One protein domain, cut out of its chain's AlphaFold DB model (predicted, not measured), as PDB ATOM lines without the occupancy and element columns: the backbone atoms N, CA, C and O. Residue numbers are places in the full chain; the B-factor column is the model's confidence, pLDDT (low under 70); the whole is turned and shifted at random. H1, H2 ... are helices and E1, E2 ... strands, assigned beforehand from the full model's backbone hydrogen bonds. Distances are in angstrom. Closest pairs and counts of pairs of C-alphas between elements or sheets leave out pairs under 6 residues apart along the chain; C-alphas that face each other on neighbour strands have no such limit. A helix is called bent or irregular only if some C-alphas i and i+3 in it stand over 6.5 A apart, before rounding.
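AT A GLANCE: This is residues 198 to 214, 225 to 234 and 254 to 337 of the 610 residues of an uncharacterized protein of Erythranthe guttata (UniProt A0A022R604). The picture is a strongly twisted sheet of three antiparallel strands, bent into two wings by its long strand E2; E1 pairs with the first part of E2 and E3 with the later part. H1 packs on one face at the E3 wing, H2 meets the opposite face at the E1 wing with its first residues, and residues 332 to 337 stick out. The printed part has 111 residues, under half of them in named elements, in the order H1, E1, E2, E3, H2; the sheet order is E1, E2, E3, and the class is mixed, helices and strands. It is only just compact, close to loose, with a radius of gyration of the C-alphas of 15.6 A and spans of 38 by 35 by 27 A.

IN THESE COORDINATES: Residues 198 to 214 hold no named element and begin with C-alpha 198 at (59.356, 31.836, 19.232). H1 is residues 259 to 269, 15.0 A long, with C-alpha 259 at (56.758, 44.342, 26.222). E1 is residues 273 to 280, 22.8 A. E2 is residues 289 to 306, 28.7 A, and bends by 111 degrees at residue 296. E3 is residues 312 to 320, 25.9 A. H2 is residues 328 to 336, 12.3 A, ending with C-alpha 336 at (34.414, 43.495, 1.474).

HOW THE PARTS SIT: E1, E2 and E3 form a meander, each strand the antiparallel neighbour of the one before. In the hairpin E1 and E2, N 277 and O 292 are 2.9 A apart, within hydrogen-bond range. In the hairpin E2 and E3, N 300 and O 317 are 2.8 A apart, also within range. The pairing is staggered: E2 pairs with E1 over residues 289 to 297 and with E3 over 297 to 306. Residues 209 to 210 pair antiparallel with residues 291 to 292 of E2. H1 is on the sheet at a height of 8.0 A, across the strands at 84 degrees to E2 on the local plane; its closest C-alphas to E2 are those of Phe 267 and Ile 299, 5.1 A. H2 is on the opposite face, over E2 at a height of 11.4 A; the C-alphas of Asp 294 and Phe 328, the closest of E2 and H2, are 5.5 A apart. H1 and H2 are apart. In H1 and H2 every O i to N i+4 pair is within hydrogen-bond range.

THE WHOLE: The C-alphas of Ala 234 and Lys 337, the two farthest apart, are 45.7 A from each other. Residues 215 to 224 and 235 to 253 are not printed; the gaps between C-alphas are 5.9 A from 214 to 225 and 21.7 A from 234 to 254. No link between the named elements is long. The mean pLDDT of the printed part is 89.0; residues 233 to 234 and 285 to 287 are under 70.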
ATOM      1  N   ILE A 198      59.254  30.948  20.396       89.25
ATOM      2  CA  ILE A 198      59.356  31.836  19.232       89.25
ATOM      3  C   ILE A 198      58.791  31.102  18.004       89.25
ATOM      4  O   ILE A 198      58.796  29.872  17.966       89.25
ATOM      5  N   GLY A 199      58.260  31.846  17.031       91.88
ATOM      6  CA  GLY A 199      57.758  31.279  15.779       91.88
ATOM      7  C   GLY A 199      56.375  30.633  15.905       91.88
ATOM      8  O   GLY A 199      55.520  31.084  16.674       91.88
ATOM      9  N   ASN A 200      56.131  29.590  15.113       92.19
ATOM     10  CA  ASN A 200      54.825  28.940  15.013       92.19
ATOM     11  C   ASN A 200      54.426  28.160  16.276       92.19
ATOM     12  O   ASN A 200      55.256  27.603  16.995       92.19
ATOM     13  N   ILE A 201      53.114  28.080  16.508       92.50
ATOM     14  CA  ILE A 201      52.525  27.258  17.565       92.50
ATOM     15  C   ILE A 201      52.016  25.950  16.953       92.50
ATOM     16  O   ILE A 201      51.114  25.989  16.113       92.50
ATOM     17  N   PRO A 202      52.554  24.787  17.360       91.38
ATOM     18  CA  PRO A 202      52.042  23.501  16.916       91.38
ATOM     19  C   PRO A 202      50.525  23.375  17.127       91.38
ATOM     20  O   PRO A 202      49.978  23.762  18.162       91.38
ATOM     21  N   GLY A 203      49.844  22.889  16.088       90.50
ATOM     22  CA  GLY A 203      48.392  22.720  16.056       90.50
ATOM     23  C   GLY A 203      47.579  23.965  15.680       90.50
ATOM     24  O   GLY A 203      46.429  23.805  15.260       90.50
ATOM     25  N   VAL A 204      48.167  25.166  15.729       94.69
ATOM     26  CA  VAL A 204      47.515  26.435  15.355       94.69
ATOM     27  C   VAL A 204      48.019  26.903  13.989       94.69
ATOM     28  O   VAL A 204      49.222  26.998  13.754       94.69
ATOM     29  N   LYS A 205      47.099  27.192  13.069       95.00
ATOM     30  CA  LYS A 205      47.395  27.589  11.687       95.00
ATOM     31  C   LYS A 205      47.010  29.041  11.438       95.00
ATOM     32  O   LYS A 205      46.056  29.545  12.024       95.00
ATOM     33  N   VAL A 206      47.738  29.698  10.536       96.62
ATOM     34  CA  VAL A 206      47.350  31.015  10.012       96.62
ATOM     35  C   VAL A 206      45.912  30.945   9.491       96.62
ATOM     36  O   VAL A 206      45.562  30.002   8.785       96.62
ATOM     37  N   GLY A 207      45.093  31.924   9.871       94.69
ATOM     38  CA  GLY A 207      43.663  31.970   9.566       94.69
ATOM     39  C   GLY A 207      42.759  31.336  10.628       94.69
ATOM     40  O   GLY A 207      41.557  31.591  10.593       94.69
ATOM     41  N   ASP A 208      43.293  30.580  11.600       95.94
ATOM     42  CA  ASP A 208      42.493  30.107  12.738       95.94
ATOM     43  C   ASP A 208      41.916  31.320  13.508       95.94
ATOM     44  O   ASP A 208      42.595  32.338  13.722       95.94
ATOM     45  N   ILE A 209      40.645  31.203  13.911       96.00
ATOM     46  CA  ILE A 209      39.882  32.261  14.583       96.00
ATOM     47  C   ILE A 209      39.556  31.904  16.034       96.00
ATOM     48  O   ILE A 209      39.392  30.736  16.385       96.00
ATOM     49  N   PHE A 210      39.397  32.935  16.859       96.38
ATOM     50  CA  PHE A 210      39.051  32.823  18.273       96.38
ATOM     51  C   PHE A 210      38.069  33.931  18.654       96.38
ATOM     52  O   PHE A 210      38.200  35.058  18.183       96.38
ATOM     53  N   PHE A 211      37.104  33.649  19.520       94.38
ATOM     54  CA  PHE A 211      36.101  34.630  19.962       94.38
ATOM     55  C   PHE A 211      36.389  35.171  21.360       94.38
ATOM     56  O   PHE A 211      35.932  36.254  21.727       94.38
ATOM     57  N   PHE A 212      37.212  34.464  22.136       93.88
ATOM     58  CA  PHE A 212      37.606  34.902  23.468       93.88
ATOM     59  C   PHE A 212      39.119  34.995  23.567       93.88
ATOM     60  O   PHE A 212      39.850  34.090  23.178       93.88
ATOM     61  N   ARG A 213      39.616  36.070  24.185       93.06
ATOM     62  CA  ARG A 213      41.056  36.230  24.435       93.06
ATOM     63  C   ARG A 213      41.632  35.090  25.279       93.06
ATOM     64  O   ARG A 213      42.796  34.746  25.120       93.06
ATOM     65  N   MET A 214      40.803  34.490  26.133       94.69
ATOM     66  CA  MET A 214      41.162  33.318  26.925       94.69
ATOM     67  C   MET A 214      41.476  32.086  26.059       94.69
ATOM     68  O   MET A 214      42.350  31.307  26.421       94.69
ATOM     69  N   THR A 225      45.504  37.746  29.323       85.06
ATOM     70  CA  THR A 225      44.062  38.006  29.146       85.06
ATOM     71  C   THR A 225      43.729  39.467  28.838       85.06
ATOM     72  O   THR A 225      42.645  39.739  28.333       85.06
ATOM     73  N   MET A 226      44.648  40.406  29.102       81.12
ATOM     74  CA  MET A 226      44.450  41.846  28.868       81.12
ATOM     75  C   MET A 226      45.627  42.521  28.147       81.12
ATOM     76  O   MET A 226      45.397  43.357  27.274       81.12
ATOM     77  N   GLY A 227      46.872  42.167  28.491       80.50
ATOM     78  CA  GLY A 227      48.080  42.778  27.925       80.50
ATOM     79  C   GLY A 227      48.239  42.488  26.433       80.50
ATOM     80  O   GLY A 227      48.087  41.341  26.019       80.50
ATOM     81  N   GLY A 228      48.539  43.520  25.637       84.62
ATOM     82  CA  GLY A 228      48.635  43.436  24.175       84.62
ATOM     83  C   GLY A 228      49.871  42.695  23.660       84.62
ATOM     84  O   GLY A 228      49.777  42.039  22.630       84.62
ATOM     85  N   ILE A 229      50.978  42.758  24.401       86.25
ATOM     86  CA  ILE A 229      52.260  42.128  24.064       86.25
ATOM     87  C   ILE A 229      52.511  40.979  25.044       86.25
ATOM     88  O   ILE A 229      52.295  41.124  26.252       86.25
ATOM     89  N   ASP A 230      52.948  39.843  24.511       87.75
ATOM     90  CA  ASP A 230      53.429  38.698  25.276       87.75
ATOM     91  C   ASP A 230      54.887  38.416  24.904       87.75
ATOM     92  O   ASP A 230      55.265  38.500  23.739       87.75
ATOM     93  N   TYR A 231      55.711  38.135  25.908       84.69
ATOM     94  CA  TYR A 231      57.155  37.988  25.770       84.69
ATOM     95  C   TYR A 231      57.711  37.002  26.803       84.69
ATOM     96  O   TYR A 231      57.103  36.748  27.847       84.69
ATOM     97  N   THR A 232      58.865  36.412  26.510       80.31
ATOM     98  CA  THR A 232      59.629  35.574  27.445       80.31
ATOM     99  C   THR A 232      60.616  36.438  28.217       80.31
ATOM    100  O   THR A 232      61.385  37.173  27.598       80.31
ATOM    101  N   THR A 233      60.627  36.345  29.545       66.12
ATOM    102  CA  THR A 233      61.710  36.912  30.352       66.12
ATOM    103  C   THR A 233      62.915  35.971  30.306       66.12
ATOM    104  O   THR A 233      62.760  34.749  30.295       66.12
ATOM    105  N   ALA A 234      64.126  36.529  30.222       50.19
ATOM    106  CA  ALA A 234      65.316  35.773  30.592       50.19
ATOM    107  C   ALA A 234      65.165  35.382  32.072       50.19
ATOM    108  O   ALA A 234      64.597  36.153  32.844       50.19
ATOM    109  N   GLN A 254      55.387  56.425  27.549       85.56
ATOM    110  CA  GLN A 254      55.703  55.009  27.594       85.56
ATOM    111  C   GLN A 254      57.177  54.819  27.942       85.56
ATOM    112  O   GLN A 254      58.054  55.519  27.442       85.56
ATOM    113  N   LYS A 255      57.446  53.814  28.770       87.56
ATOM    114  CA  LYS A 255      58.804  53.401  29.111       87.56
ATOM    115  C   LYS A 255      59.249  52.250  28.219       87.56
ATOM    116  O   LYS A 255      58.434  51.421  27.798       87.56
ATOM    117  N   LEU A 256      60.551  52.193  27.945       87.25
ATOM    118  CA  LEU A 256      61.176  51.073  27.246       87.25
ATOM    119  C   LEU A 256      61.405  49.912  28.224       87.25
ATOM    120  O   LEU A 256      62.527  49.566  28.573       87.25
ATOM    121  N   GLU A 257      60.314  49.331  28.706       87.25
ATOM    122  CA  GLU A 257      60.320  48.230  29.668       87.25
ATOM    123  C   GLU A 257      59.288  47.167  29.272       87.25
ATOM    124  O   GLU A 257      58.416  47.395  28.425       87.25
ATOM    125  N   GLY A 258      59.406  45.973  29.857       87.56
ATOM    126  CA  GLY A 258      58.500  44.853  29.602       87.56
ATOM    127  C   GLY A 258      58.329  44.546  28.110       87.56
ATOM    128  O   GLY A 258      59.294  44.243  27.408       87.56
ATOM    129  N   GLY A 259      57.091  44.648  27.616       87.12
ATOM    130  CA  GLY A 259      56.758  44.342  26.222       87.12
ATOM    131  C   GLY A 259      57.464  45.235  25.199       87.12
ATOM    132  O   GLY A 259      57.872  44.740  24.151       87.12
ATOM    133  N   ASN A 260      57.671  46.517  25.510       89.56
ATOM    134  CA  ASN A 260      58.334  47.446  24.593       89.56
ATOM    135  C   ASN A 260      59.815  47.080  24.418       89.56
ATOM    136  O   ASN A 260      60.320  47.013  23.297       89.56
ATOM    137  N   LEU A 261      60.487  46.761  25.529       89.50
ATOM    138  CA  LEU A 261      61.864  46.268  25.519       89.50
ATOM    139  C   LEU A 261      61.971  44.921  24.790       89.50
ATOM    140  O   LEU A 261      62.904  44.701  24.022       89.50
ATOM    141  N   ALA A 262      61.000  44.027  24.979       90.06
ATOM    142  CA  ALA A 262      60.982  42.738  24.295       90.06
ATOM    143  C   ALA A 262      60.861  42.875  22.766       90.06
ATOM    144  O   ALA A 262      61.507  42.122  22.034       90.06
ATOM    145  N   LEU A 263      60.077  43.840  22.274       91.88
ATOM    146  CA  LEU A 263      59.965  44.117  20.839       91.88
ATOM    147  C   LEU A 263      61.263  44.711  20.275       91.88
ATOM    148  O   LEU A 263      61.721  44.247  19.235       91.88
ATOM    149  N   VAL A 264      61.921  45.637  20.979       90.50
ATOM    150  CA  VAL A 264      63.247  46.147  20.567       90.50
ATOM    151  C   VAL A 264      64.301  45.034  20.560       90.50
ATOM    152  O   VAL A 264      65.052  44.883  19.600       90.50
ATOM    153  N   ASN A 265      64.309  44.164  21.570       91.12
ATOM    154  CA  ASN A 265      65.193  42.998  21.577       91.12
ATOM    155  C   ASN A 265      64.897  42.039  20.416       91.12
ATOM    156  O   ASN A 265      65.813  41.429  19.872       91.12
ATOM    157  N   SER A 266      63.626  41.901  20.030       91.94
ATOM    158  CA  SER A 266      63.223  41.069  18.892       91.94
ATOM    159  C   SER A 266      63.674  41.672  17.564       91.94
ATOM    160  O   SER A 266      64.120  40.920  16.704       91.94
ATOM    161  N   PHE A 267      63.637  43.001  17.433       91.62
ATOM    162  CA  PHE A 267      64.210  43.730  16.302       91.62
ATOM    163  C   PHE A 267      65.709  43.434  16.153       91.62
ATOM    164  O   PHE A 267      66.128  42.942  15.110       91.62
ATOM    165  N   HIS A 268      66.500  43.610  17.216       90.88
ATOM    166  CA  HIS A 268      67.946  43.359  17.159       90.88
ATOM    167  C   HIS A 268      68.314  41.893  16.908       90.88
ATOM    168  O   HIS A 268      69.331  41.611  16.282       90.88
ATOM    169  N   ARG A 269      67.505  40.950  17.404       91.19
ATOM    170  CA  ARG A 269      67.748  39.508  17.243       91.19
ATOM    171  C   ARG A 269      67.163  38.926  15.954       91.19
ATOM    172  O   ARG A 269      67.388  37.752  15.685       91.19
ATOM    173  N   GLY A 270      66.384  39.697  15.192       89.44
ATOM    174  CA  GLY A 270      65.664  39.194  14.018       89.44
ATOM    175  C   GLY A 270      64.583  38.155  14.350       89.44
ATOM    176  O   GLY A 270      64.222  37.342  13.498       89.44
ATOM    177  N   ASN A 271      64.068  38.158  15.584       91.94
ATOM    178  CA  ASN A 271      63.078  37.181  16.032       91.94
ATOM    179  C   ASN A 271      61.726  37.399  15.343       91.94
ATOM    180  O   ASN A 271      61.245  38.526  15.207       91.94
ATOM    181  N   GLU A 272      61.058  36.298  15.011       95.06
ATOM    182  CA  GLU A 272      59.695  36.324  14.493       95.06
ATOM    183  C   GLU A 272      58.668  36.559  15.610       95.06
ATOM    184  O   GLU A 272      58.675  35.907  16.660       95.06
ATOM    185  N   VAL A 273      57.731  37.465  15.350       95.50
ATOM    186  CA  VAL A 273      56.638  37.867  16.233       95.50
ATOM    187  C   VAL A 273      55.317  37.379  15.647       95.50
ATOM    188  O   VAL A 273      54.970  37.681  14.505       95.50
ATOM    189  N   ARG A 274      54.539  36.645  16.443       96.75
ATOM    190  CA  ARG A 274      53.171  36.255  16.077       96.75
ATOM    191  C   ARG A 274      52.241  37.462  16.141       96.75
ATOM    192  O   ARG A 274      52.198  38.149  17.159       96.75
ATOM    193  N   VAL A 275      51.446  37.673  15.098       96.88
ATOM    194  CA  VAL A 275      50.445  38.746  15.052       96.88
ATOM    195  C   VAL A 275      49.040  38.160  15.093       96.88
ATOM    196  O   VAL A 275      48.671  37.301  14.294       96.88
ATOM    197  N   ILE A 276      48.244  38.660  16.041       97.00
ATOM    198  CA  ILE A 276      46.829  38.332  16.191       97.00
ATOM    199  C   ILE A 276      46.020  39.613  16.008       97.00
ATOM    200  O   ILE A 276      46.193  40.577  16.759       97.00
ATOM    201  N   ARG A 277      45.118  39.637  15.028       94.88
ATOM    202  CA  ARG A 277      44.291  40.814  14.734       94.88
ATOM    203  C   ARG A 277      42.914  40.676  15.355       94.88
ATOM    204  O   ARG A 277      42.242  39.676  15.147       94.88
ATOM    205  N   GLY A 278      42.503  41.687  16.118       92.25
ATOM    206  CA  GLY A 278      41.176  41.757  16.724       92.25
ATOM    207  C   GLY A 278      40.220  42.596  15.881       92.25
ATOM    208  O   GLY A 278      40.473  43.777  15.655       92.25
ATOM    209  N   VAL A 279      39.101  42.004  15.483       89.94
ATOM    210  CA  VAL A 279      38.012  42.634  14.729       89.94
ATOM    211  C   VAL A 279      36.780  42.722  15.616       89.94
ATOM    212  O   VAL A 279      36.560  41.837  16.435       89.94
ATOM    213  N   LYS A 280      35.963  43.767  15.464       89.06
ATOM    214  CA  LYS A 280      34.663  43.840  16.140       89.06
ATOM    215  C   LYS A 280      33.723  42.761  15.601       89.06
ATOM    216  O   LYS A 280      33.481  42.706  14.397       89.06
ATOM    217  N   ASP A 281      33.174  41.952  16.495       87.31
ATOM    218  CA  ASP A 281      32.121  41.007  16.145       87.31
ATOM    219  C   ASP A 281      30.783  41.749  16.052       87.31
ATOM    220  O   ASP A 281      30.363  42.397  17.009       87.31
ATOM    221  N   LYS A 282      30.118  41.679  14.897       79.62
ATOM    222  CA  LYS A 282      28.800  42.300  14.701       79.62
ATOM    223  C   LYS A 282      27.674  41.508  15.376       79.62
ATOM    224  O   LYS A 282      26.617  42.077  15.626       79.62
ATOM    225  N   THR A 283      27.889  40.222  15.652       74.50
ATOM    226  CA  THR A 283      26.877  39.313  16.216       74.50
ATOM    227  C   THR A 283      26.774  39.395  17.740       74.50
ATOM    228  O   THR A 283      25.750  39.025  18.302       74.50
ATOM    229  N   ASP A 284      27.801  39.927  18.412       73.81
ATOM    230  CA  ASP A 284      27.966  39.892  19.872       73.81
ATOM    231  C   ASP A 284      28.089  41.306  20.472       73.81
ATOM    232  O   ASP A 284      29.082  41.691  21.104       73.81
ATOM    233  N   GLY A 285      27.061  42.119  20.208       66.00
ATOM    234  CA  GLY A 285      26.895  43.460  20.771       66.00
ATOM    235  C   GLY A 285      28.022  44.451  20.442       66.00
ATOM    236  O   GLY A 285      28.792  44.304  19.494       66.00
ATOM    237  N   SER A 286      28.129  45.532  21.222       58.25
ATOM    238  CA  SER A 286      29.092  46.611  20.951       58.25
ATOM    239  C   SER A 286      30.549  46.262  21.287       58.25
ATOM    240  O   SER A 286      31.443  46.971  20.819       58.25
ATOM    241  N   ASN A 287      30.795  45.197  22.060       68.81
ATOM    242  CA  ASN A 287      32.103  44.889  22.653       68.81
ATOM    243  C   ASN A 287      32.705  43.533  22.239       68.81
ATOM    244  O   ASN A 287      33.882  43.305  22.542       68.81
ATOM    245  N   GLY A 288      31.952  42.660  21.561       83.06
ATOM    246  CA  GLY A 288      32.451  41.379  21.063       83.06
ATOM    247  C   GLY A 288      33.604  41.548  20.072       83.06
ATOM    248  O   GLY A 288      33.661  42.519  19.305       83.06
ATOM    249  N   LYS A 289      34.557  40.611  20.094       90.69
ATOM    250  CA  LYS A 289      35.696  40.599  19.171       90.69
ATOM    251  C   LYS A 289      35.951  39.209  18.623       90.69
ATOM    252  O   LYS A 289      35.771  38.224  19.326       90.69
ATOM    253  N   ILE A 290      36.456  39.170  17.401       93.81
ATOM    254  CA  ILE A 290      37.013  37.972  16.788       93.81
ATOM    255  C   ILE A 290      38.503  38.215  16.574       93.81
ATOM    256  O   ILE A 290      38.911  39.270  16.086       93.81
ATOM    257  N   TYR A 291      39.313  37.252  16.973       95.62
ATOM    258  CA  TYR A 291      40.760  37.273  16.884       95.62
ATOM    259  C   TYR A 291      41.212  36.343  15.765       95.62
ATOM    260  O   TYR A 291      40.788  35.193  15.716       95.62
ATOM    261  N   VAL A 292      42.088  36.836  14.896       96.12
ATOM    262  CA  VAL A 292      42.644  36.102  13.750       96.12
ATOM    263  C   VAL A 292      44.113  35.909  13.961       96.12
ATOM    264  O   VAL A 292      44.824  36.904  14.114       96.12
ATOM    265  N   TYR A 293      44.586  34.672  13.902       97.31
ATOM    266  CA  TYR A 293      46.017  34.454  13.798       97.31
ATOM    267  C   TYR A 293      46.493  34.774  12.374       97.31
ATOM    268  O   TYR A 293      46.205  34.039  11.433       97.31
ATOM    269  N   ASP A 294      47.217  35.882  12.211       97.00
ATOM    270  CA  ASP A 294      47.661  36.386  10.902       97.00
ATOM    271  C   ASP A 294      49.067  35.892  10.505       97.00
ATOM    272  O   ASP A 294      49.572  36.186   9.419       97.00
ATOM    273  N   GLY A 295      49.697  35.102  11.376       96.94
ATOM    274  CA  GLY A 295      51.015  34.517  11.158       96.94
ATOM    275  C   GLY A 295      52.155  35.312  11.781       96.94
ATOM    276  O   GLY A 295      51.981  36.046  12.758       96.94
ATOM    277  N   LEU A 296      53.340  35.098  11.223       97.44
ATOM    278  CA  LEU A 296      54.628  35.577  11.704       97.44
ATOM    279  C   LEU A 296      55.061  36.852  10.987       97.44
ATOM    280  O   LEU A 296      54.883  37.008   9.776       97.44
ATOM    281  N   TYR A 297      55.645  37.755  11.759       97.50
ATOM    282  CA  TYR A 297      56.136  39.053  11.329       97.50
ATOM    283  C   TYR A 297      57.538  39.285  11.884       97.50
ATOM    284  O   TYR A 297      57.862  38.808  12.965       97.50
ATOM    285  N   GLN A 298      58.342  40.071  11.187       96.06
ATOM    286  CA  GLN A 298      59.591  40.614  11.707       96.06
ATOM    287  C   GLN A 298      59.447  42.117  11.907       96.06
ATOM    288  O   GLN A 298      58.726  42.794  11.170       96.06
ATOM    289  N   ILE A 299      60.119  42.641  12.926       94.94
ATOM    290  CA  ILE A 299      60.197  44.083  13.136       94.94
ATOM    291  C   ILE A 299      61.297  44.601  12.213       94.94
ATOM    292  O   ILE A 299      62.407  44.082  12.241       94.94
ATOM    293  N   GLN A 300      60.975  45.582  11.378       94.00
ATOM    294  CA  GLN A 300      61.937  46.247  10.498       94.00
ATOM    295  C   GLN A 300      62.428  47.575  11.057       94.00
ATOM    296  O   GLN A 300      63.500  48.027  10.677       94.00
ATOM    297  N   ASP A 301      61.622  48.218  11.899       93.38
ATOM    298  CA  ASP A 301      61.938  49.536  12.429       93.38
ATOM    299  C   ASP A 301      61.230  49.768  13.768       93.38
ATOM    300  O   ASP A 301      60.164  49.190  14.026       93.38
ATOM    301  N   SER A 302      61.805  50.626  14.607       92.50
ATOM    302  CA  SER A 302      61.220  51.071  15.869       92.50
ATOM    303  C   SER A 302      61.601  52.516  16.174       92.50
ATOM    304  O   SER A 302      62.780  52.860  16.161       92.50
ATOM    305  N   TRP A 303      60.619  53.346  16.517       92.50
ATOM    306  CA  TRP A 303      60.825  54.760  16.833       92.50
ATOM    307  C   TRP A 303      59.896  55.220  17.957       92.50
ATOM    308  O   TRP A 303      58.973  54.512  18.365       92.50
ATOM    309  N   THR A 304      60.146  56.422  18.472       91.62
ATOM    310  CA  THR A 304      59.288  57.079  19.466       91.62
ATOM    311  C   THR A 304      58.546  58.233  18.809       91.62
ATOM    312  O   THR A 304      59.138  59.001  18.055       91.62
ATOM    313  N   GLU A 305      57.255  58.378  19.098       91.62
ATOM    314  CA  GLU A 305      56.418  59.449  18.558       91.62
ATOM    315  C   GLU A 305      55.604  60.109  19.669       91.62
ATOM    316  O   GLU A 305      55.054  59.424  20.530       91.62
ATOM    317  N   LYS A 306      55.490  61.441  19.647       89.06
ATOM    318  CA  LYS A 306      54.589  62.159  20.554       89.06
ATOM    319  C   LYS A 306      53.171  62.151  19.990       89.06
ATOM    320  O   LYS A 306      52.931  62.662  18.900       89.06
ATOM    321  N   ILE A 307      52.220  61.584  20.730       84.75
ATOM    322  CA  ILE A 307      50.800  61.620  20.351       84.75
ATOM    323  C   ILE A 307      50.192  63.004  20.621       84.75
ATOM    324  O   ILE A 307      50.771  63.814  21.339       84.75
ATOM    325  N   LYS A 308      48.989  63.272  20.089       82.31
ATOM    326  CA  LYS A 308      48.281  64.569  20.210       82.31
ATOM    327  C   LYS A 308      48.148  65.097  21.648       82.31
ATOM    328  O   LYS A 308      48.016  66.295  21.841       82.31
ATOM    329  N   SER A 309      48.177  64.214  22.644       78.19
ATOM    330  CA  SER A 309      48.147  64.562  24.068       78.19
ATOM    331  C   SER A 309      49.520  64.920  24.664       78.19
ATOM    332  O   SER A 309      49.618  65.071  25.873       78.19
ATOM    333  N   GLY A 310      50.582  65.013  23.855       81.19
ATOM    334  CA  GLY A 310      51.934  65.423  24.264       81.19
ATOM    335  C   GLY A 310      52.853  64.296  24.750       81.19
ATOM    336  O   GLY A 310      54.056  64.518  24.873       81.19
ATOM    337  N   PHE A 311      52.313  63.096  24.975       84.19
ATOM    338  CA  PHE A 311      53.054  61.958  25.528       84.19
ATOM    339  C   PHE A 311      53.768  61.128  24.461       84.19
ATOM    340  O   PHE A 311      53.249  60.927  23.362       84.19
ATOM    341  N   SER A 312      54.933  60.602  24.810       86.06
ATOM    342  CA  SER A 312      55.768  59.760  23.953       86.06
ATOM    343  C   SER A 312      55.275  58.307  23.946       86.06
ATOM    344  O   SER A 312      55.044  57.711  25.001       86.06
ATOM    345  N   VAL A 313      55.127  57.706  22.762       89.19
ATOM    346  CA  VAL A 313      54.771  56.289  22.578       89.19
ATOM    347  C   VAL A 313      55.774  55.586  21.670       89.19
ATOM    348  O   VAL A 313      56.250  56.176  20.700       89.19
ATOM    349  N   PHE A 314      56.064  54.315  21.951       90.25
ATOM    350  CA  PHE A 314      56.875  53.483  21.065       90.25
ATOM    351  C   PHE A 314      56.030  52.947  19.912       90.25
ATOM    352  O   PHE A 314      54.918  52.444  20.111       90.25
ATOM    353  N   LYS A 315      56.575  53.034  18.702       91.19
ATOM    354  CA  LYS A 315      56.008  52.467  17.481       91.19
ATOM    355  C   LYS A 315      56.986  51.486  16.854       91.19
ATOM    356  O   LYS A 315      58.198  51.625  16.983       91.19
ATOM    357  N   TYR A 316      56.423  50.491  16.177       93.50
ATOM    358  CA  TYR A 316      57.159  49.392  15.565       93.50
ATOM    359  C   TYR A 316      56.592  49.122  14.173       93.50
ATOM    360  O   TYR A 316      55.376  48.976  14.018       93.50
ATOM    361  N   LYS A 317      57.460  49.007  13.166       94.88
ATOM    362  CA  LYS A 317      57.086  48.584  11.813       94.88
ATOM    363  C   LYS A 317      57.229  47.072  11.714       94.88
ATOM    364  O   LYS A 317      58.341  46.556  11.673       94.88
ATOM    365  N   LEU A 318      56.102  46.365  11.673       95.81
ATOM    366  CA  LEU A 318      56.070  44.914  11.497       95.81
ATOM    367  C   LEU A 318      55.828  44.570  10.026       95.81
ATOM    368  O   LEU A 318      54.852  45.028   9.433       95.81
ATOM    369  N   VAL A 319      56.671  43.708   9.463       96.06
ATOM    370  CA  VAL A 319      56.533  43.185   8.099       96.06
ATOM    371  C   VAL A 319      56.317  41.682   8.139       96.06
ATOM    372  O   VAL A 319      56.991  40.960   8.869       96.06
ATOM    373  N   ARG A 320      55.315  41.216   7.389       96.50
ATOM    374  CA  ARG A 320      54.906  39.812   7.387       96.50
ATOM    375  C   ARG A 320      55.978  38.956   6.723       96.50
ATOM    376  O   ARG A 320      56.424  39.290   5.629       96.50
ATOM    377  N   VAL A 321      56.339  37.836   7.348       96.44
ATOM    378  CA  VAL A 321      57.295  36.882   6.764       96.44
ATOM    379  C   VAL A 321      56.681  36.264   5.491       96.44
ATOM    380  O   VAL A 321      55.518  35.833   5.537       96.44
ATOM    381  N   PRO A 322      57.401  36.236   4.351       95.62
ATOM    382  CA  PRO A 322      56.889  35.703   3.088       95.62
ATOM    383  C   PRO A 322      56.671  34.180   3.129       95.62
ATOM    384  O   PRO A 322      57.186  33.484   3.996       95.62
ATOM    385  N   GLY A 323      55.882  33.652   2.186       94.25
ATOM    386  CA  GLY A 323      55.627  32.207   2.041       94.25
ATOM    387  C   GLY A 323      54.556  31.626   2.974       94.25
ATOM    388  O   GLY A 323      54.167  30.470   2.825       94.25
ATOM    389  N   GLN A 324      54.031  32.417   3.912       95.81
ATOM    390  CA  GLN A 324      52.920  32.000   4.767       95.81
ATOM    391  C   GLN A 324      51.572  32.094   4.029       95.81
ATOM    392  O   GLN A 324      51.371  33.067   3.295       95.81
ATOM    393  N   PRO A 325      50.608  31.188   4.304       94.19
ATOM    394  CA  PRO A 325      49.246  31.275   3.770       94.19
ATOM    395  C   PRO A 325      48.604  32.640   4.021       94.19
ATOM    396  O   PRO A 325      48.964  33.328   4.981       94.19
ATOM    397  N   GLU A 326      47.638  33.031   3.197       90.56
ATOM    398  CA  GLU A 326      46.856  34.236   3.463       90.56
ATOM    399  C   GLU A 326      46.057  34.074   4.763       90.56
ATOM    400  O   GLU A 326      45.408  33.055   4.987       90.56
ATOM    401  N   GLY A 327      46.146  35.069   5.645       88.94
ATOM    402  CA  GLY A 327      45.428  35.093   6.916       88.94
ATOM    403  C   GLY A 327      44.358  36.173   6.905       88.94
ATOM    404  O   GLY A 327      43.285  36.036   6.322       88.94
ATOM    405  N   PHE A 328      44.665  37.294   7.542       90.81
ATOM    406  CA  PHE A 328      43.741  38.408   7.700       90.81
ATOM    407  C   PHE A 328      43.393  39.120   6.392       90.81
ATOM    408  O   PHE A 328      42.271  39.596   6.243       90.81
ATOM    409  N   SER A 329      44.328  39.194   5.440       90.81
ATOM    410  CA  SER A 329      44.089  39.807   4.126       90.81
ATOM    411  C   SER A 329      42.960  39.110   3.366       90.81
ATOM    412  O   SER A 329      42.078  39.782   2.830       90.81
ATOM    413  N   LEU A 330      42.952  37.773   3.386       89.19
ATOM    414  CA  LEU A 330      41.885  36.956   2.817       89.19
ATOM    415  C   LEU A 330      40.560  37.233   3.528       89.19
ATOM    416  O   LEU A 330      39.538  37.447   2.884       89.19
ATOM    417  N   TRP A 331      40.565  37.299   4.860       87.69
ATOM    418  CA  TRP A 331      39.329  37.582   5.581       87.69
ATOM    419  C   TRP A 331      38.776  38.991   5.278       87.69
ATOM    420  O   TRP A 331      37.583  39.153   5.017       87.69
ATOM    421  N   GLU A 332      39.617  40.023   5.234       88.44
ATOM    422  CA  GLU A 332      39.176  41.368   4.842       88.44
ATOM    423  C   GLU A 332      38.627  41.410   3.410       88.44
ATOM    424  O   GLU A 332      37.637  42.101   3.166       88.44
ATOM    425  N   SER A 333      39.203  40.650   2.473       88.62
ATOM    426  CA  SER A 333      38.676  40.579   1.105       88.62
ATOM    427  C   SER A 333      37.287  39.929   1.069       88.62
ATOM    428  O   SER A 333      36.377  40.473   0.448       88.62
ATOM    429  N   ILE A 334      37.068  38.841   1.816       86.00
ATOM    430  CA  ILE A 334      35.763  38.162   1.926       86.00
ATOM    431  C   ILE A 334      34.705  39.057   2.586       86.00
ATOM    432  O   ILE A 334      33.533  39.035   2.209       86.00
ATOM    433  N   ARG A 335      35.099  39.872   3.570       82.81
ATOM    434  CA  ARG A 335      34.190  40.819   4.234       82.81
ATOM    435  C   ARG A 335      33.784  41.987   3.344       82.81
ATOM    436  O   ARG A 335      32.693  42.507   3.533       82.81
ATOM    437  N   LYS A 336      34.666  42.409   2.435       80.94
ATOM    438  CA  LYS A 336      34.414  43.495   1.474       80.94
ATOM    439  C   LYS A 336      33.696  43.034   0.212       80.94
ATOM    440  O   LYS A 336      33.144  43.872  -0.489       80.94
ATOM    441  N   LYS A 337      33.708  41.731  -0.086       70.00
ATOM    442  CA  LYS A 337      32.816  41.135  -1.083       70.00
ATOM    443  C   LYS A 337      31.377  41.274  -0.574       70.00
ATOM    444  O   LYS A 337      30.861  40.392   0.116       70.00
TER     445      LYS A 337